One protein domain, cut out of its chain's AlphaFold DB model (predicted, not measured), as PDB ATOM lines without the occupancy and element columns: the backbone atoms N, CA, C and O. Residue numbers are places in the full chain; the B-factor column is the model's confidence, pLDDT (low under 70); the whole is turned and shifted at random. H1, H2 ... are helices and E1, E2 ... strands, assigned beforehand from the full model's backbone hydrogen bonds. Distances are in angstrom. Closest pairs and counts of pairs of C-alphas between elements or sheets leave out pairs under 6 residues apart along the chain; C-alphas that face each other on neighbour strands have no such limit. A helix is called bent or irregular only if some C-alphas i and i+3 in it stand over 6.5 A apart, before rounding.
ATOM      1  N   LEU A   4     -40.836 -54.576  -1.521       84.50
ATOM      2  CA  LEU A   4     -40.819 -54.111  -2.912       84.50
ATOM      3  C   LEU A   4     -42.212 -54.141  -3.553       84.50
ATOM      4  O   LEU A   4     -42.609 -53.157  -4.169       84.50
ATOM      5  N   ALA A   5     -42.980 -55.222  -3.364       85.44
ATOM      6  CA  ALA A   5     -44.349 -55.303  -3.877       85.44
ATOM      7  C   ALA A   5     -45.251 -54.227  -3.253       85.44
ATOM      8  O   ALA A   5     -46.118 -53.666  -3.920       85.44
ATOM      9  N   HIS A   6     -45.022 -53.908  -1.976       85.31
ATOM     10  CA  HIS A   6     -45.733 -52.831  -1.308       85.31
ATOM     11  C   HIS A   6     -45.402 -51.454  -1.913       85.31
ATOM     12  O   HIS A   6     -46.314 -50.701  -2.253       85.31
ATOM     13  N   TRP A   7     -44.120 -51.134  -2.094       88.94
ATOM     14  CA  TRP A   7     -43.706 -49.877  -2.722       88.94
ATOM     15  C   TRP A   7     -44.143 -49.774  -4.181       88.94
ATOM     16  O   TRP A   7     -44.534 -48.698  -4.615       88.94
ATOM     17  N   GLN A   8     -44.165 -50.887  -4.912       90.94
ATOM     18  CA  GLN A   8     -44.674 -50.927  -6.281       90.94
ATOM     19  C   GLN A   8     -46.168 -50.594  -6.337       90.94
ATOM     20  O   GLN A   8     -46.598 -49.845  -7.212       90.94
ATOM     21  N   ALA A   9     -46.958 -51.102  -5.386       88.81
ATOM     22  CA  ALA A   9     -48.370 -50.749  -5.282       88.81
ATOM     23  C   ALA A   9     -48.564 -49.262  -4.941       88.81
ATOM     24  O   ALA A   9     -49.429 -48.616  -5.525       88.81
ATOM     25  N   GLN A  10     -47.745 -48.701  -4.043       87.62
ATOM     26  CA  GLN A  10     -47.776 -47.263  -3.753       87.62
ATOM     27  C   GLN A  10     -47.391 -46.427  -4.974       87.62
ATOM     28  O   GLN A  10     -48.086 -45.468  -5.286       87.62
ATOM     29  N   TYR A  11     -46.326 -46.800  -5.685       91.50
ATOM     30  CA  TYR A  11     -45.908 -46.127  -6.911       91.50
ATOM     31  C   TYR A  11     -47.035 -46.109  -7.949       91.50
ATOM     32  O   TYR A  11     -47.377 -45.049  -8.460       91.50
ATOM     33  N   ALA A  12     -47.695 -47.250  -8.171       90.88
ATOM     34  CA  ALA A  12     -48.827 -47.343  -9.091       90.88
ATOM     35  C   ALA A  12     -50.010 -46.436  -8.698       90.88
ATOM     36  O   ALA A  12     -50.732 -45.979  -9.573       90.88
ATOM     37  N   GLN A  13     -50.204 -46.152  -7.405       86.94
ATOM     38  CA  GLN A  13     -51.208 -45.183  -6.941       86.94
ATOM     39  C   GLN A  13     -50.792 -43.724  -7.177       86.94
ATOM     40  O   GLN A  13     -51.657 -42.850  -7.199       86.94
ATOM     41  N   ARG A  14     -49.489 -43.442  -7.311       85.88
ATOM     42  CA  ARG A  14     -48.972 -42.101  -7.638       85.88
ATOM     43  C   ARG A  14     -48.969 -41.850  -9.138       85.88
ATOM     44  O   ARG A  14     -49.263 -40.736  -9.559       85.88
ATOM     45  N   SER A  15     -48.690 -42.882  -9.929       74.94
ATOM     46  CA  SER A  15     -48.720 -42.805 -11.384       74.94
ATOM     47  C   SER A  15     -50.135 -42.536 -11.905       74.94
ATOM     48  O   SER A  15     -51.024 -43.370 -11.757       74.94
ATOM     49  N   GLY A  16     -50.341 -41.379 -12.543       65.62
ATOM     50  CA  GLY A  16     -51.621 -41.019 -13.177       65.62
ATOM     51  C   GLY A  16     -52.566 -40.150 -12.336       65.62
ATOM     52  O   GLY A  16     -53.753 -40.065 -12.650       65.62
ATOM     53  N   GLY A  17     -52.064 -39.506 -11.278       69.00
ATOM     54  CA  GLY A  17     -52.798 -38.468 -10.548       69.00
ATOM     55  C   GLY A  17     -52.912 -37.137 -11.311       69.00
ATOM     56  O   GLY A  17     -52.363 -36.971 -12.397       69.00
ATOM     57  N   ALA A  18     -53.586 -36.150 -10.710       76.62
ATOM     58  CA  ALA A  18     -53.704 -34.773 -11.220       76.62
ATOM     59  C   ALA A  18     -52.407 -33.942 -11.057       76.62
ATOM     60  O   ALA A  18     -52.457 -32.739 -10.809       76.62
ATOM     61  N   GLU A  19     -51.245 -34.591 -11.123       83.69
ATOM     62  CA  GLU A  19     -49.934 -33.957 -10.978       83.69
ATOM     63  C   GLU A  19     -49.411 -33.444 -12.335       83.69
ATOM     64  O   GLU A  19     -49.788 -33.969 -13.386       83.69
ATOM     65  N   PRO A  20     -48.510 -32.441 -12.349       90.00
ATOM     66  CA  PRO A  20     -47.845 -32.014 -13.577       90.00
ATOM     67  C   PRO A  20     -47.063 -33.158 -14.242       90.00
ATOM     68  O   PRO A  20     -46.392 -33.937 -13.567       90.00
ATOM     69  N   ALA A  21     -47.062 -33.211 -15.578       90.94
ATOM     70  CA  ALA A  21     -46.392 -34.277 -16.335       90.94
ATOM     71  C   ALA A  21     -44.893 -34.410 -16.000       90.94
ATOM     72  O   ALA A  21     -44.383 -35.517 -15.855       90.94
ATOM     73  N   TRP A  22     -44.195 -33.289 -15.789       92.38
ATOM     74  CA  TRP A  22     -42.782 -33.309 -15.406       92.38
ATOM     75  C   TRP A  22     -42.542 -33.966 -14.040       92.38
ATOM     76  O   TRP A  22     -41.458 -34.494 -13.799       92.38
ATOM     77  N   LEU A  23     -43.519 -33.923 -13.126       92.19
ATOM     78  CA  LEU A  23     -43.393 -34.568 -11.823       92.19
ATOM     79  C   LEU A  23     -43.537 -36.084 -11.974       92.19
ATOM     80  O   LEU A  23     -42.765 -36.826 -11.368       92.19
ATOM     81  N   GLN A  24     -44.441 -36.533 -12.849       92.31
ATOM     82  CA  GLN A  24     -44.534 -37.944 -13.217       92.31
ATOM     83  C   GLN A  24     -43.207 -38.454 -13.797       92.31
ATOM     84  O   GLN A  24     -42.706 -39.476 -13.343       92.31
ATOM     85  N   GLU A  25     -42.578 -37.705 -14.708       92.25
ATOM     86  CA  GLU A  25     -41.262 -38.063 -15.264       92.25
ATOM     87  C   GLU A  25     -40.196 -38.241 -14.167       92.25
ATOM     88  O   GLU A  25     -39.417 -39.196 -14.193       92.25
ATOM     89  N   LEU A  26     -40.163 -37.350 -13.167       91.88
ATOM     90  CA  LEU A  26     -39.234 -37.472 -12.038       91.88
ATOM     91  C   LEU A  26     -39.506 -38.728 -11.202       91.88
ATOM     92  O   LEU A  26     -38.555 -39.386 -10.768       91.88
ATOM     93  N   ARG A  27     -40.780 -39.066 -10.975       93.19
ATOM     94  CA  ARG A  27     -41.170 -40.286 -10.255       93.19
ATOM     95  C   ARG A  27     -40.762 -41.535 -11.025       93.19
ATOM     96  O   ARG A  27     -40.216 -42.448 -10.412       93.19
ATOM     97  N   ASP A  28     -40.960 -41.552 -12.340       93.06
ATOM     98  CA  ASP A  28     -40.624 -42.686 -13.205       93.06
ATOM     99  C   ASP A  28     -39.115 -42.961 -13.200       93.06
ATOM    100  O   ASP A  28     -38.677 -44.097 -12.994       93.06
ATOM    101  N   VAL A  29     -38.302 -41.908 -13.354       92.44
ATOM    102  CA  VAL A  29     -36.834 -42.009 -13.292       92.44
ATOM    103  C   VAL A  29     -36.383 -42.525 -11.925       92.44
ATOM    104  O   VAL A  29     -35.558 -43.439 -11.845       92.44
ATOM    105  N   ALA A  30     -36.939 -41.977 -10.842       92.94
ATOM    106  CA  ALA A  30     -36.570 -42.361  -9.486       92.94
ATOM    107  C   ALA A  30     -37.003 -43.799  -9.144       92.94
ATOM    108  O   ALA A  30     -36.228 -44.555  -8.550       92.94
ATOM    109  N   TRP A  31     -38.203 -44.207  -9.564       93.81
ATOM    110  CA  TRP A  31     -38.709 -45.566  -9.378       93.81
ATOM    111  C   TRP A  31     -37.894 -46.585 -10.167       93.81
ATOM    112  O   TRP A  31     -37.526 -47.627  -9.624       93.81
ATOM    113  N   SER A  32     -37.564 -46.284 -11.423       92.19
ATOM    114  CA  SER A  32     -36.704 -47.136 -12.250       92.19
ATOM    115  C   SER A  32     -35.335 -47.343 -11.591       92.19
ATOM    116  O   SER A  32     -34.912 -48.480 -11.376       92.19
ATOM    117  N   GLY A  33     -34.691 -46.258 -11.144       90.06
ATOM    118  CA  GLY A  33     -33.402 -46.330 -10.452       90.06
ATOM    119  C   GLY A  33     -33.457 -47.121  -9.140       90.06
ATOM    120  O   GLY A  33     -32.586 -47.953  -8.876       90.06
ATOM    121  N   PHE A  34     -34.493 -46.910  -8.322       92.12
ATOM    122  CA  PHE A  34     -34.662 -47.660  -7.078       92.12
ATOM    123  C   PHE A  34     -34.995 -49.134  -7.321       92.12
ATOM    124  O   PHE A  34     -34.392 -49.997  -6.696       92.12
ATOM    125  N   SER A  35     -35.934 -49.449  -8.213       91.19
ATOM    126  CA  SER A  35     -36.369 -50.831  -8.463       91.19
ATOM    127  C   SER A  35     -35.269 -51.696  -9.088       91.19
ATOM    128  O   SER A  35     -35.218 -52.891  -8.806       91.19
ATOM    129  N   ALA A  36     -34.355 -51.095  -9.859       88.75
ATOM    130  CA  ALA A  36     -33.181 -51.776 -10.395       88.75
ATOM    131  C   ALA A  36     -32.121 -52.092  -9.322       88.75
ATOM    132  O   ALA A  36     -31.519 -53.165  -9.352       88.75
ATOM    133  N   ARG A  37     -31.882 -51.171  -8.376       86.75
ATOM    134  CA  ARG A  37     -30.842 -51.319  -7.335       86.75
ATOM    135  C   ARG A  37     -31.329 -52.007  -6.061       86.75
ATOM    136  O   ARG A  37     -30.568 -52.722  -5.417       86.75
ATOM    137  N   GLY A  38     -32.587 -51.793  -5.696       87.38
ATOM    138  CA  GLY A  38     -33.177 -52.225  -4.436       87.38
ATOM    139  C   GLY A  38     -32.658 -51.450  -3.220       87.38
ATOM    140  O   GLY A  38     -32.177 -50.319  -3.312       87.38
ATOM    141  N   LEU A  39     -32.796 -52.066  -2.044       87.69
ATOM    142  CA  LEU A  39     -32.234 -51.533  -0.805       87.69
ATOM    143  C   LEU A  39     -30.706 -51.693  -0.796       87.69
ATOM    144  O   LEU A  39     -30.209 -52.716  -1.270       87.69
ATOM    145  N   PRO A  40     -29.966 -50.738  -0.204       86.19
ATOM    146  CA  PRO A  40     -28.524 -50.866  -0.086       86.19
ATOM    147  C   PRO A  40     -28.162 -52.026   0.846       86.19
ATOM    148  O   PRO A  40     -28.859 -52.341   1.817       86.19
ATOM    149  N   GLY A  41     -27.053 -52.679   0.533       81.75
ATOM    150  CA  GLY A  41     -26.498 -53.780   1.297       81.75
ATOM    151  C   GLY A  41     -25.320 -53.345   2.165       81.75
ATOM    152  O   GLY A  41     -24.844 -52.218   2.139       81.75
ATOM    153  N   ARG A  42     -24.751 -54.301   2.908       77.94
ATOM    154  CA  ARG A  42     -23.553 -54.063   3.744       77.94
ATOM    155  C   ARG A  42     -22.282 -53.735   2.950       77.94
ATOM    156  O   ARG A  42     -21.262 -53.435   3.562       77.94
ATOM    157  N   ARG A  43     -22.321 -53.912   1.625       76.88
ATOM    158  CA  ARG A  43     -21.219 -53.597   0.708       76.88
ATOM    159  C   ARG A  43     -21.219 -52.124   0.297       76.88
ATOM    160  O   ARG A  43     -20.195 -51.660  -0.182       76.88
ATOM    161  N   ASP A  44     -22.323 -51.416   0.518       82.44
ATOM    162  CA  ASP A  44     -22.394 -49.972   0.343       82.44
ATOM    163  C   ASP A  44     -21.788 -49.305   1.583       82.44
ATOM    164  O   ASP A  44     -22.244 -49.547   2.705       82.44
ATOM    165  N   GLU A  45     -20.744 -48.492   1.400       80.75
ATOM    166  CA  GLU A  45     -19.987 -47.896   2.515       80.75
ATOM    167  C   GLU A  45     -20.888 -47.079   3.458       80.75
ATOM    168  O   GLU A  45     -20.795 -47.234   4.677       80.75
ATOM    169  N   ASP A  46     -21.857 -46.337   2.911       81.25
ATOM    170  CA  ASP A  46     -22.845 -45.562   3.680       81.25
ATOM    171  C   ASP A  46     -23.764 -46.432   4.565       81.25
ATOM    172  O   ASP A  46     -24.366 -45.941   5.524       81.25
ATOM    173  N   TRP A  47     -23.880 -47.734   4.275       83.81
ATOM    174  CA  TRP A  47     -24.817 -48.663   4.928       83.81
ATOM    175  C   TRP A  47     -24.135 -49.847   5.616       83.81
ATOM    176  O   TRP A  47     -24.805 -50.700   6.205       83.81
ATOM    177  N   LYS A  48     -22.799 -49.880   5.639       81.50
ATOM    178  CA  LYS A  48     -21.985 -50.949   6.240       81.50
ATOM    179  C   LYS A  48     -22.385 -51.301   7.677       81.50
ATOM    180  O   LYS A  48     -22.348 -52.476   8.065       81.50
ATOM    181  N   TYR A  49     -22.793 -50.291   8.449       84.62
ATOM    182  CA  TYR A  49     -23.180 -50.412   9.857       84.62
ATOM    183  C   TYR A  49     -24.698 -50.369  10.103       84.62
ATOM    184  O   TYR A  49     -25.132 -50.549  11.240       84.62
ATOM    185  N   THR A  50     -25.517 -50.220   9.057       83.00
ATOM    186  CA  THR A  50     -26.978 -50.110   9.171       83.00
ATOM    187  C   THR A  50     -27.648 -51.348   8.583       83.00
ATOM    188  O   THR A  50     -27.619 -51.593   7.381       83.00
ATOM    189  N   ARG A  51     -28.277 -52.169   9.431       82.38
ATOM    190  CA  ARG A  51     -28.954 -53.397   8.980       82.38
ATOM    191  C   ARG A  51     -30.357 -53.089   8.456       82.38
ATOM    192  O   ARG A  51     -31.239 -52.750   9.240       82.38
ATOM    193  N   LEU A  52     -30.581 -53.302   7.160       84.81
ATOM    194  CA  LEU A  52     -31.869 -53.047   6.497       84.81
ATOM    195  C   LEU A  52     -32.756 -54.282   6.288       84.81
ATOM    196  O   LEU A  52     -33.872 -54.153   5.796       84.81
ATOM    197  N   SER A  53     -32.337 -55.467   6.734       82.12
ATOM    198  CA  SER A  53     -33.108 -56.714   6.562       82.12
ATOM    199  C   SER A  53     -34.493 -56.702   7.229       82.12
ATOM    200  O   SER A  53     -35.383 -57.470   6.867       82.12
ATOM    201  N   ALA A  54     -34.711 -55.834   8.222       81.31
ATOM    202  CA  ALA A  54     -36.040 -55.615   8.791       81.31
ATOM    203  C   ALA A  54     -36.976 -54.888   7.813       81.31
ATOM    204  O   ALA A  54     -38.172 -55.172   7.788       81.31
ATOM    205  N   LEU A  55     -36.430 -53.989   6.990       81.38
ATOM    206  CA  LEU A  55     -37.188 -53.199   6.031       81.38
ATOM    207  C   LEU A  55     -37.643 -54.037   4.830       81.38
ATOM    208  O   LEU A  55     -38.734 -53.815   4.331       81.38
ATOM    209  N   GLU A  56     -36.885 -55.056   4.423       77.44
ATOM    210  CA  GLU A  56     -37.283 -55.997   3.356       77.44
ATOM    211  C   GLU A  56     -38.595 -56.741   3.662       77.44
ATOM    212  O   GLU A  56     -39.351 -57.116   2.761       77.44
ATOM    213  N   ARG A  57     -38.871 -56.936   4.957       75.81
ATOM    214  CA  ARG A  57     -40.074 -57.594   5.485       75.81
ATOM    215  C   ARG A  57     -41.119 -56.601   5.983       75.81
ATOM    216  O   ARG A  57     -42.100 -57.009   6.603       75.81
ATOM    217  N   PHE A  58     -40.903 -55.308   5.760       72.31
ATOM    218  CA  PHE A  58     -41.817 -54.278   6.215       72.31
ATOM    219  C   PHE A  58     -43.156 -54.391   5.486       72.31
ATOM    220  O   PHE A  58     -43.229 -54.353   4.259       72.31
ATOM    221  N   ALA A  59     -44.220 -54.494   6.274       66.19
ATOM    222  CA  ALA A  59     -45.589 -54.312   5.834       66.19
ATOM    223  C   ALA A  59     -46.148 -53.121   6.621       66.19
ATOM    224  O   ALA A  59     -46.243 -53.207   7.853       66.19
ATOM    225  N   PRO A  60     -46.470 -51.994   5.969       65.25
ATOM    226  CA  PRO A  60     -47.049 -50.875   6.683       65.25
ATOM    227  C   PRO A  60     -48.426 -51.242   7.215       65.25
ATOM    228  O   PRO A  60     -49.183 -52.005   6.612       65.25
ATOM    229  N   LYS A  61     -48.732 -50.680   8.381       65.00
ATOM    230  CA  LYS A  61     -50.068 -50.739   8.965       65.00
ATOM    231  C   LYS A  61     -51.008 -49.807   8.198       65.00
ATOM    232  O   LYS A  61     -50.552 -48.962   7.429       65.00
ATOM    233  N   ALA A  62     -52.309 -49.992   8.421       62.53
ATOM    234  CA  ALA A  62     -53.356 -49.153   7.849       62.53
ATOM    235  C   ALA A  62     -53.059 -47.649   8.046       62.53
ATOM    236  O   ALA A  62     -52.360 -47.295   9.005       62.53
ATOM    237  N   PRO A  63     -53.580 -46.779   7.159       65.56
ATOM    238  CA  PRO A  63     -53.449 -45.334   7.302       65.56
ATOM    239  C   PRO A  63     -53.839 -44.902   8.712       65.56
ATOM    240  O   PRO A  63     -54.815 -45.399   9.272       65.56
ATOM    241  N   LEU A  64     -53.052 -43.997   9.289       67.50
ATOM    242  CA  LEU A  64     -53.309 -43.498  10.631       67.50
ATOM    243  C   LEU A  64     -54.645 -42.749  10.637       67.50
ATOM    244  O   LEU A  64     -54.809 -41.781   9.891       67.50
ATOM    245  N   ALA A  65     -55.593 -43.194  11.461       68.19
ATOM    246  CA  ALA A  65     -56.818 -42.443  11.672       68.19
ATOM    247  C   ALA A  65     -56.468 -41.122  12.363       68.19
ATOM    248  O   ALA A  65     -55.656 -41.084  13.287       68.19
ATOM    249  N   LEU A  66     -57.092 -40.026  11.932       68.19
ATOM    250  CA  LEU A  66     -56.826 -38.701  12.500       68.19
ATOM    251  C   LEU A  66     -57.213 -38.612  13.988       68.19
ATOM    252  O   LEU A  66     -56.738 -37.728  14.688       68.19
ATOM    253  N   THR A  67     -58.039 -39.536  14.480       67.56
ATOM    254  CA  THR A  67     -58.386 -39.689  15.901       67.56
ATOM    255  C   THR A  67     -57.264 -40.288  16.750       67.56
ATOM    256  O   THR A  67     -57.283 -40.119  17.965       67.56
ATOM    257  N   ASP A  68     -56.292 -40.961  16.130       66.94
ATOM    258  CA  ASP A  68     -55.273 -41.777  16.810       66.94
ATOM    259  C   ASP A  68     -53.898 -41.103  16.839       66.94
ATOM    260  O   ASP A  68     -52.881 -41.702  17.199       66.94
ATOM    261  N   LEU A  69     -53.831 -39.854  16.397       68.44
ATOM    262  CA  LEU A  69     -52.592 -39.104  16.392       68.44
ATOM    263  C   LEU A  69     -52.171 -38.806  17.853       68.44
ATOM    264  O   LEU A  69     -53.007 -38.486  18.703       68.44
ATOM    265  N   PRO A  70     -50.871 -38.918  18.167       70.44
ATOM    266  CA  PRO A  70     -50.362 -38.763  19.519       70.44
ATOM    267  C   PRO A  70     -50.538 -37.325  20.006       70.44
ATOM    268  O   PRO A  70     -50.610 -36.388  19.209       70.44
ATOM    269  N   VAL A  71     -50.521 -37.146  21.330       72.44
ATOM    270  CA  VAL A  71     -50.414 -35.814  21.930       72.44
ATOM    271  C   VAL A  71     -49.123 -35.172  21.429       72.44
ATOM    272  O   VAL A  71     -48.020 -35.609  21.763       72.44
ATOM    273  N   ILE A  72     -49.267 -34.144  20.599       74.31
ATOM    274  CA  ILE A  72     -48.151 -33.316  20.163       74.31
ATOM    275  C   ILE A  72     -47.879 -32.353  21.311       74.31
ATOM    276  O   ILE A  72     -48.775 -31.614  21.724       74.31
ATOM    277  N   ALA A  73     -46.665 -32.408  21.861       71.50
ATOM    278  CA  ALA A  73     -46.262 -31.498  22.925       71.50
ATOM    279  C   ALA A  73     -46.517 -30.044  22.490       71.50
ATOM    280  O   ALA A  73     -46.341 -29.737  21.305       71.50
ATOM    281  N   PRO A  74     -46.926 -29.153  23.409       68.62
ATOM    282  CA  PRO A  74     -47.051 -27.741  23.094       68.62
ATOM    283  C   PRO A  74     -45.746 -27.244  22.476       68.62
ATOM    284  O   PRO A  74     -44.669 -27.446  23.036       68.62
ATOM    285  N   THR A  75     -45.856 -26.643  21.300       76.94
ATOM    286  CA  THR A  75     -44.750 -25.962  20.640       76.94
ATOM    287  C   THR A  75     -45.070 -24.482  20.617       76.94
ATOM    288  O   THR A  75     -46.198 -24.107  20.269       76.94
ATOM    289  N   ASP A  76     -44.088 -23.656  20.952       81.56
ATOM    290  CA  ASP A  76     -44.199 -22.221  20.730       81.56
ATOM    291  C   ASP A  76     -44.281 -21.956  19.217       81.56
ATOM    292  O   ASP A  76     -43.701 -22.678  18.405       81.56
ATOM    293  N   GLY A  77     -45.075 -20.966  18.823       85.69
ATOM    294  CA  GLY A  77     -45.259 -20.570  17.431       85.69
ATOM    295  C   GLY A  77     -45.940 -21.562  16.488       85.69
ATOM    296  O   GLY A  77     -46.898 -22.272  16.838       85.69
ATOM    297  N   ALA A  78     -45.508 -21.507  15.226       91.25
ATOM    298  CA  ALA A  78     -46.167 -22.164  14.108       91.25
ATOM    299  C   ALA A  78     -45.885 -23.671  14.089       91.25
ATOM    300  O   ALA A  78     -44.787 -24.130  14.395       91.25
ATOM    301  N   LEU A  79     -46.889 -24.451  13.698       91.88
ATOM    302  CA  LEU A  79     -46.852 -25.908  13.710       91.88
ATOM    303  C   LEU A  79     -47.542 -26.451  12.462       91.88
ATOM    304  O   LEU A  79     -48.718 -26.191  12.256       91.88
ATOM    305  N   LEU A  80     -46.857 -27.250  11.654       92.12
ATOM    306  CA  LEU A  80     -47.476 -28.040  10.594       92.12
ATOM    307  C   LEU A  80     -47.421 -29.512  10.960       92.12
ATOM    308  O   LEU A  80     -46.355 -30.057  11.246       92.12
ATOM    309  N   VAL A  81     -48.578 -30.163  10.918       90.50
ATOM    310  CA  VAL A  81     -48.715 -31.584  11.228       90.50
ATOM    311  C   VAL A  81     -48.993 -32.348   9.945       90.50
ATOM    312  O   VAL A  81     -49.988 -32.097   9.269       90.50
ATOM    313  N   PHE A  82     -48.127 -33.309   9.636       88.81
ATOM    314  CA  PHE A  82     -48.298 -34.245   8.535       88.81
ATOM    315  C   PHE A  82     -48.614 -35.634   9.086       88.81
ATOM    316  O   PHE A  82     -47.786 -36.221   9.779       88.81
ATOM    317  N   ALA A  83     -49.773 -36.194   8.753       86.00
ATOM    318  CA  ALA A  83     -50.157 -37.554   9.126       86.00
ATOM    319  C   ALA A  83     -50.097 -38.460   7.898       86.00
ATOM    320  O   ALA A  83     -50.704 -38.159   6.872       86.00
ATOM    321  N   GLY A  84     -49.322 -39.547   7.973       81.06
ATOM    322  CA  GLY A  84     -49.168 -40.463   6.836       81.06
ATOM    323  C   GLY A  84     -48.617 -39.792   5.570       81.06
ATOM    324  O   GLY A  84     -48.844 -40.289   4.478       81.06
ATOM    325  N   GLY A  85     -47.917 -38.663   5.719       83.50
ATOM    326  CA  GLY A  85     -47.366 -37.892   4.605       83.50
ATOM    327  C   GLY A  85     -48.246 -36.751   4.088       83.50
ATOM    328  O   GLY A  85     -47.770 -36.031   3.225       83.50
ATOM    329  N   ARG A  86     -49.460 -36.529   4.616       87.19
ATOM    330  CA  ARG A  86     -50.378 -35.452   4.183       87.19
ATOM    331  C   ARG A  86     -50.568 -34.393   5.266       87.19
ATOM    332  O   ARG A  86     -50.650 -34.750   6.441       87.19
ATOM    333  N   LEU A  87     -50.674 -33.117   4.886       90.12
ATOM    334  CA  LEU A  87     -50.964 -32.030   5.831       90.12
ATOM    335  C   LEU A  87     -52.332 -32.239   6.505       90.12
ATOM    336  O   LEU A  87     -53.310 -32.582   5.842       90.12
ATOM    337  N   VAL A  88     -52.400 -31.991   7.816       90.56
ATOM    338  CA  VAL A  88     -53.618 -32.043   8.639       90.56
ATOM    339  C   VAL A  88     -53.944 -30.623   9.123       90.56
ATOM    340  O   VAL A  88     -53.411 -30.187  10.152       90.56
ATOM    341  N   PRO A  89     -54.788 -29.864   8.396       89.62
ATOM    342  CA  PRO A  89     -55.010 -28.445   8.670       89.62
ATOM    343  C   PRO A  89     -55.559 -28.171  10.067       89.62
ATOM    344  O   PRO A  89     -55.085 -27.263  10.738       89.62
ATOM    345  N   GLN A  90     -56.498 -28.992  10.546       88.56
ATOM    346  CA  GLN A  90     -57.133 -28.803  11.852       88.56
ATOM    347  C   GLN A  90     -56.147 -28.858  13.029       88.56
ATOM    348  O   GLN A  90     -56.475 -28.406  14.122       88.56
ATOM    349  N   TRP A  91     -54.968 -29.454  12.831       87.56
ATOM    350  CA  TRP A  91     -53.933 -29.618  13.857       87.56
ATOM    351  C   TRP A  91     -52.688 -28.785  13.564       87.56
ATOM    352  O   TRP A  91     -51.696 -28.866  14.286       87.56
ATOM    353  N   SER A  92     -52.749 -27.984  12.503       90.62
ATOM    354  CA  SER A  92     -51.680 -27.101  12.082       90.62
ATOM    355  C   SER A  92     -52.025 -25.655  12.438       90.62
ATOM    356  O   SER A  92     -53.167 -25.215  12.333       90.62
ATOM    357  N   ARG A  93     -51.013 -24.901  12.845       91.12
ATOM    358  CA  ARG A  93     -51.030 -23.453  13.028       91.12
ATOM    359  C   ARG A  93     -50.042 -22.864  12.031       91.12
ATOM    360  O   ARG A  93     -48.833 -22.974  12.225       91.12
ATOM    361  N   LEU A  94     -50.548 -22.298  10.939       89.50
ATOM    362  CA  LEU A  94     -49.697 -21.654   9.941       89.50
ATOM    363  C   LEU A  94     -49.109 -20.353  10.511       89.50
ATOM    364  O   LEU A  94     -49.809 -19.652  11.247       89.50
ATOM    365  N   PRO A  95     -47.852 -20.006  10.183       89.00
ATOM    366  CA  PRO A  95     -47.299 -18.720  10.572       89.00
ATOM    367  C   PRO A  95     -48.012 -17.592   9.824       89.00
ATOM    368  O   PRO A  95     -48.298 -17.703   8.632       89.00
ATOM    369  N   ALA A  96     -48.243 -16.479  10.514       85.12
ATOM    370  CA  ALA A  96     -48.707 -15.238   9.910       85.12
ATOM    371  C   ALA A  96     -47.569 -14.215   9.970       85.12
ATOM    372  O   ALA A  96     -47.350 -13.579  11.000       85.12
ATOM    373  N   ALA A  97     -46.816 -14.084   8.878       88.69
ATOM    374  CA  ALA A  97     -45.718 -13.129   8.779       88.69
ATOM    375  C   ALA A  97     -45.648 -12.514   7.367       88.69
ATOM    376  O   ALA A  97     -45.824 -13.230   6.377       88.69
ATOM    377  N   PRO A  98     -45.383 -11.199   7.238       91.81
ATOM    378  CA  PRO A  98     -45.224 -10.559   5.936       91.81
ATOM    379  C   PRO A  98     -44.118 -11.215   5.105       91.81
ATOM    380  O   PRO A  98     -43.007 -11.432   5.586       91.81
ATOM    381  N   GLY A  99     -44.417 -11.516   3.840       93.00
ATOM    382  CA  GLY A  99     -43.458 -12.141   2.926       93.00
ATOM    383  C   GLY A  99     -43.146 -13.609   3.232       93.00
ATOM    384  O   GLY A  99     -42.226 -14.152   2.624       93.00
ATOM    385  N   VAL A 100     -43.890 -14.251   4.138       93.62
ATOM    386  CA  VAL A 100     -43.792 -15.686   4.423       93.62
ATOM    387  C   VAL A 100     -45.019 -16.398   3.867       93.62
ATOM    388  O   VAL A 100     -46.147 -16.098   4.245       93.62
ATOM    389  N   GLU A 101     -44.794 -17.364   2.985       92.88
ATOM    390  CA  GLU A 101     -45.830 -18.266   2.490       92.88
ATOM    391  C   GLU A 101     -45.536 -19.679   2.987       92.88
ATOM    392  O   GLU A 101     -44.446 -20.208   2.755       92.88
ATOM    393  N   VAL A 102     -46.512 -20.284   3.667       93.00
ATOM    394  CA  VAL A 102     -46.446 -21.676   4.116       93.00
ATOM    395  C   VAL A 102     -47.704 -22.410   3.692       93.00
ATOM    396  O   VAL A 102     -48.817 -21.983   3.998       93.00
ATOM    397  N   SER A 103     -47.518 -23.533   3.014       92.25
ATOM    398  CA  SER A 103     -48.592 -24.431   2.601       92.25
ATOM    399  C   SER A 103     -48.061 -25.861   2.483       92.25
ATOM    400  O   SER A 103     -46.941 -26.170   2.905       92.25
ATOM    401  N   ASN A 104     -48.880 -26.762   1.945       93.06
ATOM    402  CA  ASN A 104     -48.401 -28.061   1.515       93.06
ATOM    403  C   ASN A 104     -47.949 -28.031   0.047       93.06
ATOM    404  O   ASN A 104     -48.378 -27.194  -0.751       93.06
ATOM    405  N   LEU A 105     -47.073 -28.964  -0.311       92.50
ATOM    406  CA  LEU A 105     -46.508 -29.073  -1.649       92.50
ATOM    407  C   LEU A 105     -47.593 -29.315  -2.703       92.50
ATOM    408  O   LEU A 105     -47.505 -28.760  -3.792       92.50
ATOM    409  N   ALA A 106     -48.635 -30.080  -2.374       90.75
ATOM    410  CA  ALA A 106     -49.757 -30.315  -3.278       90.75
ATOM    411  C   ALA A 106     -50.479 -29.011  -3.674       90.75
ATOM    412  O   ALA A 106     -50.740 -28.795  -4.858       90.75
ATOM    413  N   ALA A 107     -50.768 -28.114  -2.721       91.75
ATOM    414  CA  ALA A 107     -51.372 -26.819  -3.037       91.75
ATOM    415  C   ALA A 107     -50.408 -25.915  -3.815       91.75
ATOM    416  O   ALA A 107     -50.834 -25.225  -4.738       91.75
ATOM    417  N   ALA A 108     -49.114 -25.943  -3.485       92.50
ATOM    418  CA  ALA A 108     -48.101 -25.180  -4.211       92.50
ATOM    419  C   ALA A 108     -47.973 -25.636  -5.678       92.50
ATOM    420  O   ALA A 108     -47.945 -24.803  -6.581       92.50
ATOM    421  N   LEU A 109     -47.975 -26.950  -5.926       91.69
ATOM    422  CA  LEU A 109     -47.958 -27.538  -7.270       91.69
ATOM    423  C   LEU A 109     -49.204 -27.173  -8.082       91.69
ATOM    424  O   LEU A 109     -49.097 -26.939  -9.283       91.69
ATOM    425  N   ALA A 110     -50.371 -27.114  -7.435       90.75
ATOM    426  CA  ALA A 110     -51.614 -26.698  -8.079       90.75
ATOM    427  C   ALA A 110     -51.635 -25.195  -8.416       90.75
ATOM    428  O   ALA A 110     -52.291 -24.799  -9.376       90.75
ATOM    429  N   ALA A 111     -50.936 -24.368  -7.633       91.19
ATOM    430  CA  ALA A 111     -50.860 -22.926  -7.845       91.19
ATOM    431  C   ALA A 111     -49.842 -22.535  -8.932       91.19
ATOM    432  O   ALA A 111     -50.172 -21.733  -9.803       91.19
ATOM    433  N   ASP A 112     -48.622 -23.083  -8.883       88.56
ATOM    434  CA  ASP A 112     -47.542 -22.789  -9.840       88.56
ATOM    435  C   ASP A 112     -46.536 -23.955  -9.925       88.56
ATOM    436  O   ASP A 112     -45.411 -23.907  -9.414       88.56
ATOM    437  N   GLY A 113     -46.966 -25.054 -10.549       88.75
ATOM    438  CA  GLY A 113     -46.160 -26.268 -10.680       88.75
ATOM    439  C   GLY A 113     -44.840 -26.060 -11.429       88.75
ATOM    440  O   GLY A 113     -43.814 -26.614 -11.036       88.75
ATOM    441  N   ASP A 114     -44.815 -25.247 -12.483       88.31
ATOM    442  CA  ASP A 114     -43.615 -25.094 -13.315       88.31
ATOM    443  C   ASP A 114     -42.473 -24.390 -12.571       88.31
ATOM    444  O   ASP A 114     -41.310 -24.791 -12.702       88.31
ATOM    445  N   ALA A 115     -42.785 -23.424 -11.702       87.00
ATOM    446  CA  ALA A 115     -41.788 -22.789 -10.840       87.00
ATOM    447  C   ALA A 115     -41.136 -23.767  -9.842       87.00
ATOM    448  O   ALA A 115     -40.035 -23.513  -9.338       87.00
ATOM    449  N   LEU A 116     -41.783 -24.897  -9.548       89.25
ATOM    450  CA  LEU A 116     -41.306 -25.906  -8.599       89.25
ATOM    451  C   LEU A 116     -40.429 -26.983  -9.250       89.25
ATOM    452  O   LEU A 116     -39.684 -27.660  -8.537       89.25
ATOM    453  N   ARG A 117     -40.451 -27.119 -10.583       89.44
ATOM    454  CA  ARG A 117     -39.779 -28.212 -11.309       89.44
ATOM    455  C   ARG A 117     -38.303 -28.372 -10.947       89.44
ATOM    456  O   ARG A 117     -37.845 -29.481 -10.683       89.44
ATOM    457  N   SER A 118     -37.550 -27.273 -10.922       86.31
ATOM    458  CA  SER A 118     -36.115 -27.308 -10.605       86.31
ATOM    459  C   SER A 118     -35.829 -27.588  -9.129       86.31
ATOM    460  O   SER A 118     -34.766 -28.112  -8.813       86.31
ATOM    461  N   ARG A 119     -36.771 -27.270  -8.234       87.12
ATOM    462  CA  ARG A 119     -36.631 -27.429  -6.777       87.12
ATOM    463  C   ARG A 119     -36.922 -28.848  -6.303       87.12
ATOM    464  O   ARG A 119     -36.437 -29.244  -5.251       87.12
ATOM    465  N   LEU A 120     -37.728 -29.591  -7.059       87.50
ATOM    466  CA  LEU A 120     -38.140 -30.953  -6.717       87.50
ATOM    467  C   LEU A 120     -37.315 -32.037  -7.403       87.50
ATOM    468  O   LEU A 120     -37.609 -33.212  -7.223       87.50
ATOM    469  N   ARG A 121     -36.311 -31.686  -8.207       85.25
ATOM    470  CA  ARG A 121     -35.444 -32.679  -8.839       85.25
ATOM    471  C   ARG A 121     -34.389 -33.163  -7.843       85.25
ATOM    472  O   ARG A 121     -33.627 -32.356  -7.324       85.25
ATOM    473  N   LEU A 122     -34.300 -34.480  -7.644       78.81
ATOM    474  CA  LEU A 122     -33.177 -35.114  -6.945       78.81
ATOM    475  C   LEU A 122     -31.835 -34.681  -7.542       78.81
ATOM    476  O   LEU A 122     -31.596 -34.858  -8.738       78.81
ATOM    477  N   GLU A 123     -30.946 -34.187  -6.686       74.69
ATOM    478  CA  GLU A 123     -29.561 -33.887  -7.058       74.69
ATOM    479  C   GLU A 123     -28.738 -35.170  -7.256       74.69
ATOM    480  O   GLU A 123     -27.913 -35.235  -8.164       74.69
ATOM    481  N   ASP A 124     -29.003 -36.205  -6.448       77.56
ATOM    482  CA  ASP A 124     -28.265 -37.472  -6.447       77.56
ATOM    483  C   ASP A 124     -29.225 -38.680  -6.505       77.56
ATOM    484  O   ASP A 124     -29.700 -39.160  -5.466       77.56
ATOM    485  N   PRO A 125     -29.554 -39.176  -7.713       69.50
ATOM    486  CA  PRO A 125     -30.453 -40.310  -7.887       69.50
ATOM    487  C   PRO A 125     -29.833 -41.646  -7.454       69.50
ATOM    488  O   PRO A 125     -30.573 -42.620  -7.315       69.50
ATOM    489  N   GLU A 126     -28.516 -41.727  -7.216       74.50
ATOM    490  CA  GLU A 126     -27.843 -42.966  -6.799       74.50
ATOM    491  C   GLU A 126     -28.171 -43.348  -5.351       74.50
ATOM    492  O   GLU A 126     -28.068 -44.516  -4.978       74.50
ATOM    493  N   ARG A 127     -28.658 -42.398  -4.545       84.62
ATOM    494  CA  ARG A 127     -29.092 -42.657  -3.168       84.62
ATOM    495  C   ARG A 127     -30.433 -43.398  -3.155       84.62
ATOM    496  O   ARG A 127     -31.470 -42.780  -3.413       84.62
ATOM    497  N   PRO A 128     -30.477 -44.683  -2.758       87.44
ATOM    498  CA  PRO A 128     -31.668 -45.516  -2.927       87.44
ATOM    499  C   PRO A 128     -32.882 -44.983  -2.158       87.44
ATOM    500  O   PRO A 128     -33.981 -44.936  -2.697       87.44
ATOM    501  N   PHE A 129     -32.708 -44.500  -0.926       88.25
ATOM    502  CA  PHE A 129     -33.820 -43.931  -0.154       88.25
ATOM    503  C   PHE A 129     -34.285 -42.566  -0.652       88.25
ATOM    504  O   PHE A 129     -35.455 -42.231  -0.481       88.25
ATOM    505  N   ALA A 130     -33.393 -41.786  -1.262       89.50
ATOM    506  CA  ALA A 130     -33.755 -40.508  -1.857       89.50
ATOM    507  C   ALA A 130     -34.578 -40.748  -3.133       89.50
ATOM    508  O   ALA A 130     -35.658 -40.182  -3.273       89.50
ATOM    509  N   ALA A 131     -34.135 -41.682  -3.985       91.44
ATOM    510  CA  ALA A 131     -34.886 -42.166  -5.143       91.44
ATOM    511  C   ALA A 131     -36.254 -42.744  -4.745       91.44
ATOM    512  O   ALA A 131     -37.280 -42.362  -5.306       91.44
ATOM    513  N   LEU A 132     -36.300 -43.594  -3.715       91.88
ATOM    514  CA  LEU A 132     -37.559 -44.130  -3.201       91.88
ATOM    515  C   LEU A 132     -38.495 -43.018  -2.700       91.88
ATOM    516  O   LEU A 132     -39.690 -43.053  -2.976       91.88
ATOM    517  N   ASN A 133     -37.968 -42.020  -1.985       90.88
ATOM    518  CA  ASN A 133     -38.766 -40.893  -1.509       90.88
ATOM    519  C   ASN A 133     -39.305 -40.050  -2.674       90.88
ATOM    520  O   ASN A 133     -40.501 -39.787  -2.700       90.88
ATOM    521  N   GLN A 134     -38.478 -39.709  -3.669       92.38
ATOM    522  CA  GLN A 134     -38.912 -38.981  -4.869       92.38
ATOM    523  C   GLN A 134     -40.010 -39.727  -5.630       92.38
ATOM    524  O   GLN A 134     -40.982 -39.115  -6.066       92.38
ATOM    525  N   ALA A 135     -39.872 -41.046  -5.775       92.56
ATOM    526  CA  ALA A 135     -40.872 -41.868  -6.443       92.56
ATOM    527  C   ALA A 135     -42.213 -41.863  -5.691       92.56
ATOM    528  O   ALA A 135     -43.270 -41.819  -6.321       92.56
ATOM    529  N   LEU A 136     -42.182 -41.889  -4.353       90.56
ATOM    530  CA  LEU A 136     -43.350 -42.227  -3.536       90.56
ATOM    531  C   LEU A 136     -43.947 -41.090  -2.703       90.56
ATOM    532  O   LEU A 136     -45.028 -41.294  -2.145       90.56
ATOM    533  N   PHE A 137     -43.288 -39.933  -2.572       89.31
ATOM    534  CA  PHE A 137     -43.811 -38.861  -1.722       89.31
ATOM    535  C   PHE A 137     -45.213 -38.456  -2.178       89.31
ATOM    536  O   PHE A 137     -45.515 -38.420  -3.371       89.31
ATOM    537  N   GLU A 138     -46.066 -38.151  -1.211       85.81
ATOM    538  CA  GLU A 138     -47.461 -37.791  -1.451       85.81
ATOM    539  C   GLU A 138     -47.694 -36.287  -1.376       85.81
ATOM    540  O   GLU A 138     -48.494 -35.731  -2.119       85.81
ATOM    541  N   ASP A 139     -47.007 -35.645  -0.445       88.81
ATOM    542  CA  ASP A 139     -47.112 -34.230  -0.152       88.81
ATOM    543  C   ASP A 139     -45.851 -33.822   0.625       88.81
ATOM    544  O   ASP A 139     -44.980 -34.651   0.922       88.81
ATOM    545  N   GLY A 140     -45.743 -32.550   0.976       89.31
ATOM    546  CA  GLY A 140     -44.619 -32.032   1.743       89.31
ATOM    547  C   GLY A 140     -44.863 -30.623   2.249       89.31
ATOM    548  O   GLY A 140     -45.918 -30.040   2.022       89.31
ATOM    549  N   LEU A 141     -43.873 -30.067   2.942       92.19
ATOM    550  CA  LEU A 141     -43.859 -28.653   3.294       92.19
ATOM    551  C   LEU A 141     -43.497 -27.825   2.059       92.19
ATOM    552  O   LEU A 141     -42.449 -28.050   1.455       92.19
ATOM    553  N   TRP A 142     -44.302 -26.809   1.765       92.94
ATOM    554  CA  TRP A 142     -43.878 -25.674   0.959       92.94
ATOM    555  C   TRP A 142     -43.692 -24.458   1.866       92.94
ATOM    556  O   TRP A 142     -44.612 -24.052   2.574       92.94
ATOM    557  N   LEU A 143     -42.482 -23.899   1.860       92.50
ATOM    558  CA  LEU A 143     -42.121 -22.686   2.586       92.50
ATOM    559  C   LEU A 143     -41.383 -21.762   1.622       92.50
ATOM    560  O   LEU A 143     -40.315 -22.111   1.115       92.50
ATOM    561  N   ARG A 144     -41.932 -20.569   1.404       91.62
ATOM    562  CA  ARG A 144     -41.309 -19.524   0.598       91.62
ATOM    563  C   ARG A 144     -41.149 -18.262   1.431       91.62
ATOM    564  O   ARG A 144     -42.110 -17.739   1.986       91.62
ATOM    565  N   LEU A 145     -39.915 -17.771   1.486       93.12
ATOM    566  CA  LEU A 145     -39.553 -16.523   2.147       93.12
ATOM    567  C   LEU A 145     -39.184 -15.487   1.085       93.12
ATOM    568  O   LEU A 145     -38.316 -15.729   0.246       93.12
ATOM    569  N   ALA A 146     -39.848 -14.335   1.113       95.19
ATOM    570  CA  ALA A 146     -39.432 -13.175   0.337       95.19
ATOM    571  C   ALA A 146     -38.076 -12.643   0.850       95.19
ATOM    572  O   ALA A 146     -37.723 -12.877   2.009       95.19
ATOM    573  N   PRO A 147     -37.310 -11.899   0.031       95.12
ATOM    574  CA  PRO A 147     -36.076 -11.267   0.488       95.12
ATOM    575  C   PRO A 147     -36.303 -10.438   1.759       95.12
ATOM    576  O   PRO A 147     -37.161  -9.559   1.792       95.12
ATOM    577  N   GLY A 148     -35.545 -10.740   2.814       93.50
ATOM    578  CA  GLY A 148     -35.652 -10.062   4.109       93.50
ATOM    579  C   GLY A 148     -36.816 -10.513   5.001       93.50
ATOM    580  O   GLY A 148     -36.892 -10.049   6.138       93.50
ATOM    581  N   ALA A 149     -37.685 -11.421   4.542       94.81
ATOM    582  CA  ALA A 149     -38.731 -12.003   5.379       94.81
ATOM    583  C   ALA A 149     -38.117 -12.866   6.490       94.81
ATOM    584  O   ALA A 149     -37.135 -13.580   6.276       94.81
ATOM    585  N   ARG A 150     -38.706 -12.793   7.686       91.12
ATOM    586  CA  ARG A 150     -38.267 -13.534   8.872       91.12
ATOM    587  C   ARG A 150     -39.472 -14.082   9.617       91.12
ATOM    588  O   ARG A 150     -40.491 -13.405   9.746       91.12
ATOM    589  N   LEU A 151     -39.323 -15.293  10.132       90.00
ATOM    590  CA  LEU A 151     -40.248 -15.862  11.099       90.00
ATOM    591  C   LEU A 151     -39.836 -15.390  12.496       90.00
ATOM    592  O   LEU A 151     -38.691 -15.577  12.894       90.00
ATOM    593  N   ALA A 152     -40.756 -14.754  13.224       86.81
ATOM    594  CA  ALA A 152     -40.496 -14.311  14.597       86.81
ATOM    595  C   ALA A 152     -40.412 -15.491  15.581       86.81
ATOM    596  O   ALA A 152     -39.697 -15.424  16.575       86.81
ATOM    597  N   GLU A 153     -41.125 -16.572  15.272       89.06
ATOM    598  CA  GLU A 153     -41.162 -17.809  16.045       89.06
ATOM    599  C   GLU A 153     -40.793 -18.992  15.138       89.06
ATOM    600  O   GLU A 153     -41.028 -18.923  13.927       89.06
ATOM    601  N   PRO A 154     -40.237 -20.088  15.679       90.25
ATOM    602  CA  PRO A 154     -39.877 -21.247  14.874       90.25
ATOM    603  C   PRO A 154     -41.077 -21.855  14.139       90.25
ATOM    604  O   PRO A 154     -42.201 -21.878  14.641       90.25
ATOM    605  N   LEU A 155     -40.814 -22.415  12.956       91.38
ATOM    606  CA  LEU A 155     -41.771 -23.282  12.277       91.38
ATOM    607  C   LEU A 155     -41.486 -24.731  12.662       91.38
ATOM    608  O   LEU A 155     -40.477 -25.313  12.247       91.38
ATOM    609  N   HIS A 156     -42.385 -25.324  13.435       91.56
ATOM    610  CA  HIS A 156     -42.341 -26.738  13.770       91.56
ATOM    611  C   HIS A 156     -43.050 -27.563  12.699       91.56
ATOM    612  O   HIS A 156     -44.164 -27.251  12.290       91.56
ATOM    613  N   VAL A 157     -42.423 -28.649  12.262       91.31
ATOM    614  CA  VAL A 157     -42.977 -29.593  11.288       91.31
ATOM    615  C   VAL A 157     -42.961 -30.974  11.914       91.31
ATOM    616  O   VAL A 157     -41.901 -31.538  12.183       91.31
ATOM    617  N   VAL A 158     -44.138 -31.527  12.172       89.12
ATOM    618  CA  VAL A 158     -44.292 -32.815  12.842       89.12
ATOM    619  C   VAL A 158     -44.834 -33.828  11.852       89.12
ATOM    620  O   VAL A 158     -45.965 -33.714  11.393       89.12
ATOM    621  N   HIS A 159     -44.037 -34.854  11.562       86.38
ATOM    622  CA  HIS A 159     -44.505 -36.017  10.816       86.38
ATOM    623  C   HIS A 159     -44.973 -37.091  11.789       86.38
ATOM    624  O   HIS A 159     -44.187 -37.564  12.612       86.38
ATOM    625  N   VAL A 160     -46.231 -37.499  11.676       82.75
ATOM    626  CA  VAL A 160     -46.796 -38.611  12.430       82.75
ATOM    627  C   VAL A 160     -46.952 -39.826  11.522       82.75
ATOM    628  O   VAL A 160     -47.624 -39.781  10.488       82.75
ATOM    629  N   GLY A 161     -46.322 -40.928  11.926       74.69
ATOM    630  CA  GLY A 161     -46.406 -42.222  11.257       74.69
ATOM    631  C   GLY A 161     -46.512 -43.350  12.278       74.69
ATOM    632  O   GLY A 161     -45.638 -43.514  13.134       74.69
ATOM    633  N   GLY A 162     -47.590 -44.135  12.205       67.69
ATOM    634  CA  GLY A 162     -47.909 -45.110  13.250       67.69
ATOM    635  C   GLY A 162     -48.026 -44.426  14.619       67.69
ATOM    636  O   GLY A 162     -48.741 -43.445  14.751       67.69
ATOM    637  N   TRP A 163     -47.279 -44.907  15.617       49.09
ATOM    638  CA  TRP A 163     -47.279 -44.378  16.995       49.09
ATOM    639  C   TRP A 163     -46.153 -43.373  17.280       49.09
ATOM    640  O   TRP A 163     -45.827 -43.119  18.437       49.09
ATOM    641  N   ARG A 164     -45.462 -42.876  16.247       55.56
ATOM    642  CA  ARG A 164     -44.270 -42.034  16.409       55.56
ATOM    643  C   ARG A 164     -44.467 -40.687  15.725       55.56
ATOM    644  O   ARG A 164     -44.934 -40.631  14.590       55.56
ATOM    645  N   SER A 165     -44.052 -39.625  16.407       52.88
ATOM    646  CA  SER A 165     -43.889 -38.285  15.845       52.88
ATOM    647  C   SER A 165     -42.406 -37.989  15.626       52.88
ATOM    648  O   SER A 165     -41.586 -38.267  16.502       52.88
ATOM    649  N   HIS A 166     -42.057 -37.403  14.484       62.91
ATOM    650  CA  HIS A 166     -40.707 -36.923  14.198       62.91
ATOM    651  C   HIS A 166     -40.747 -35.401  13.987       62.91
ATOM    652  O   HIS A 166     -41.145 -34.957  12.906       62.91
ATOM    653  N   PRO A 167     -40.418 -34.597  15.018       58.50
ATOM    654  CA  PRO A 167     -40.407 -33.146  14.904       58.50
ATOM    655  C   PRO A 167     -39.160 -32.667  14.151       58.50
ATOM    656  O   PRO A 167     -38.051 -33.149  14.381       58.50
ATOM    657  N   ARG A 168     -39.341 -31.691  13.266       74.50
ATOM    658  CA  ARG A 168     -38.286 -30.878  12.660       74.50
ATOM    659  C   ARG A 168     -38.579 -29.412  12.951       74.50
ATOM    660  O   ARG A 168     -39.739 -29.012  12.953       74.50
ATOM    661  N   THR A 169     -37.538 -28.624  13.181       65.25
ATOM    662  CA  THR A 169     -37.669 -27.194  13.472       65.25
ATOM    663  C   THR A 169     -36.918 -26.415  12.407       65.25
ATOM    664  O   THR A 169     -35.724 -26.641  12.210       65.25
ATOM    665  N   CYS A 170     -37.610 -25.511  11.721       69.31
ATOM    666  CA  CYS A 170     -36.990 -24.542  10.829       69.31
ATOM    667  C   CYS A 170     -36.830 -23.217  11.585       69.31
ATOM    668  O   CYS A 170     -37.811 -22.662  12.081       69.31
ATOM    669  N   ALA A 171     -35.594 -22.728  11.666       54.19
ATOM    670  CA  ALA A 171     -35.260 -21.388  12.138       54.19
ATOM    671  C   ALA A 171     -34.549 -20.651  10.994       54.19
ATOM    672  O   ALA A 171     -33.683 -21.238  10.340       54.19
TER     673      ALA A 171
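What this domain is: This is residues 4 to 171 of the 172 residues of an uncharacterized protein of Immundisolibacter cernigliae (UniProt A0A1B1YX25). Two groups of parts lie at opposite ends: a cluster of three helices, H1, H2 and H5, at one end, and two small sheets at the other, stacked partly face to face and shifted along their strands. H4 packs on the two-stranded sheet, mainly at E3, while tiny H3 lies far from the sheets on a long winding stretch of chain. The printed part has 168 residues, just under half of them in named elements: five helices and five strands in the order H1 H2 H3 E1 E2 H4 H5 E3 E4 E5. One sheet is mixed, with order E1 E4 E5; the other, E2 E3, is antiparallel. The class is mixed, helices and strands, and the whole is compact, with a radius of gyration of the C-alphas of 17.5 A and spans of 47 by 37 by 32 A.

How they stand to each other: H1, residues 4 to 14, is close to but not clearly touching H2, residues 21 to 37; their closest C-alphas, of Tyr 11 and Trp 31, are 7.6 A apart, at a shallow tilt of 5 degrees, opposite ways. H5, residues 128 to 136, touches H2, closest at the C-alphas of Arg 27 and Ala 135, 4.1 A apart, with a tilt of 38 degrees, only just steep, opposite ways. H5 also touches H1, closest at the C-alphas of Tyr 11 and Leu 136, 5.8 A apart. H3, residues 53 to 56, touches no helix. E1, residues 78 to 83, is parallel to E4, residues 155 to 161, with N 80 and O 156 2.8 A apart. E4 and E5, residues 164 to 170, form an antiparallel hairpin, with N 157 and O 168 2.8 A apart. E2, residues 100 to 104, is antiparallel to E3, residues 141 to 145, with N 101 and O 144 2.9 A apart. H4, residues 105 to 116, comes closest to E3 at the C-alphas of Leu 105 and Trp 142, 5.0 A apart, and is near H2. H4 is irregular: C-alphas 111 and 114 are 9.3 A apart. Every O i to N i+4 pair is within hydrogen-bond range in H1, H2 and H5, and 5 of 8 in H4; H3 is too short for one.

Where its parts are: H1 begins at C-alpha 4, (-40.819, -54.111, -2.912), and is 15.3 A long; H2 is 24.8 A. E4 is 19.5 A long and E5 19.8 A, ending at C-alpha 170, (-36.990, -24.542, 10.829).

The domain as a whole: The C-alphas of Arg 43 and Pro 98, 49.6 A apart, are the farthest pair. The printed part has no cut. Long links join H2 to H3, H3 to E1, E1 to E2 and H4 to H5. The mean pLDDT of the printed part is 84.0; 24 residues are under 70, among them 59 to 69 and 162 to 167.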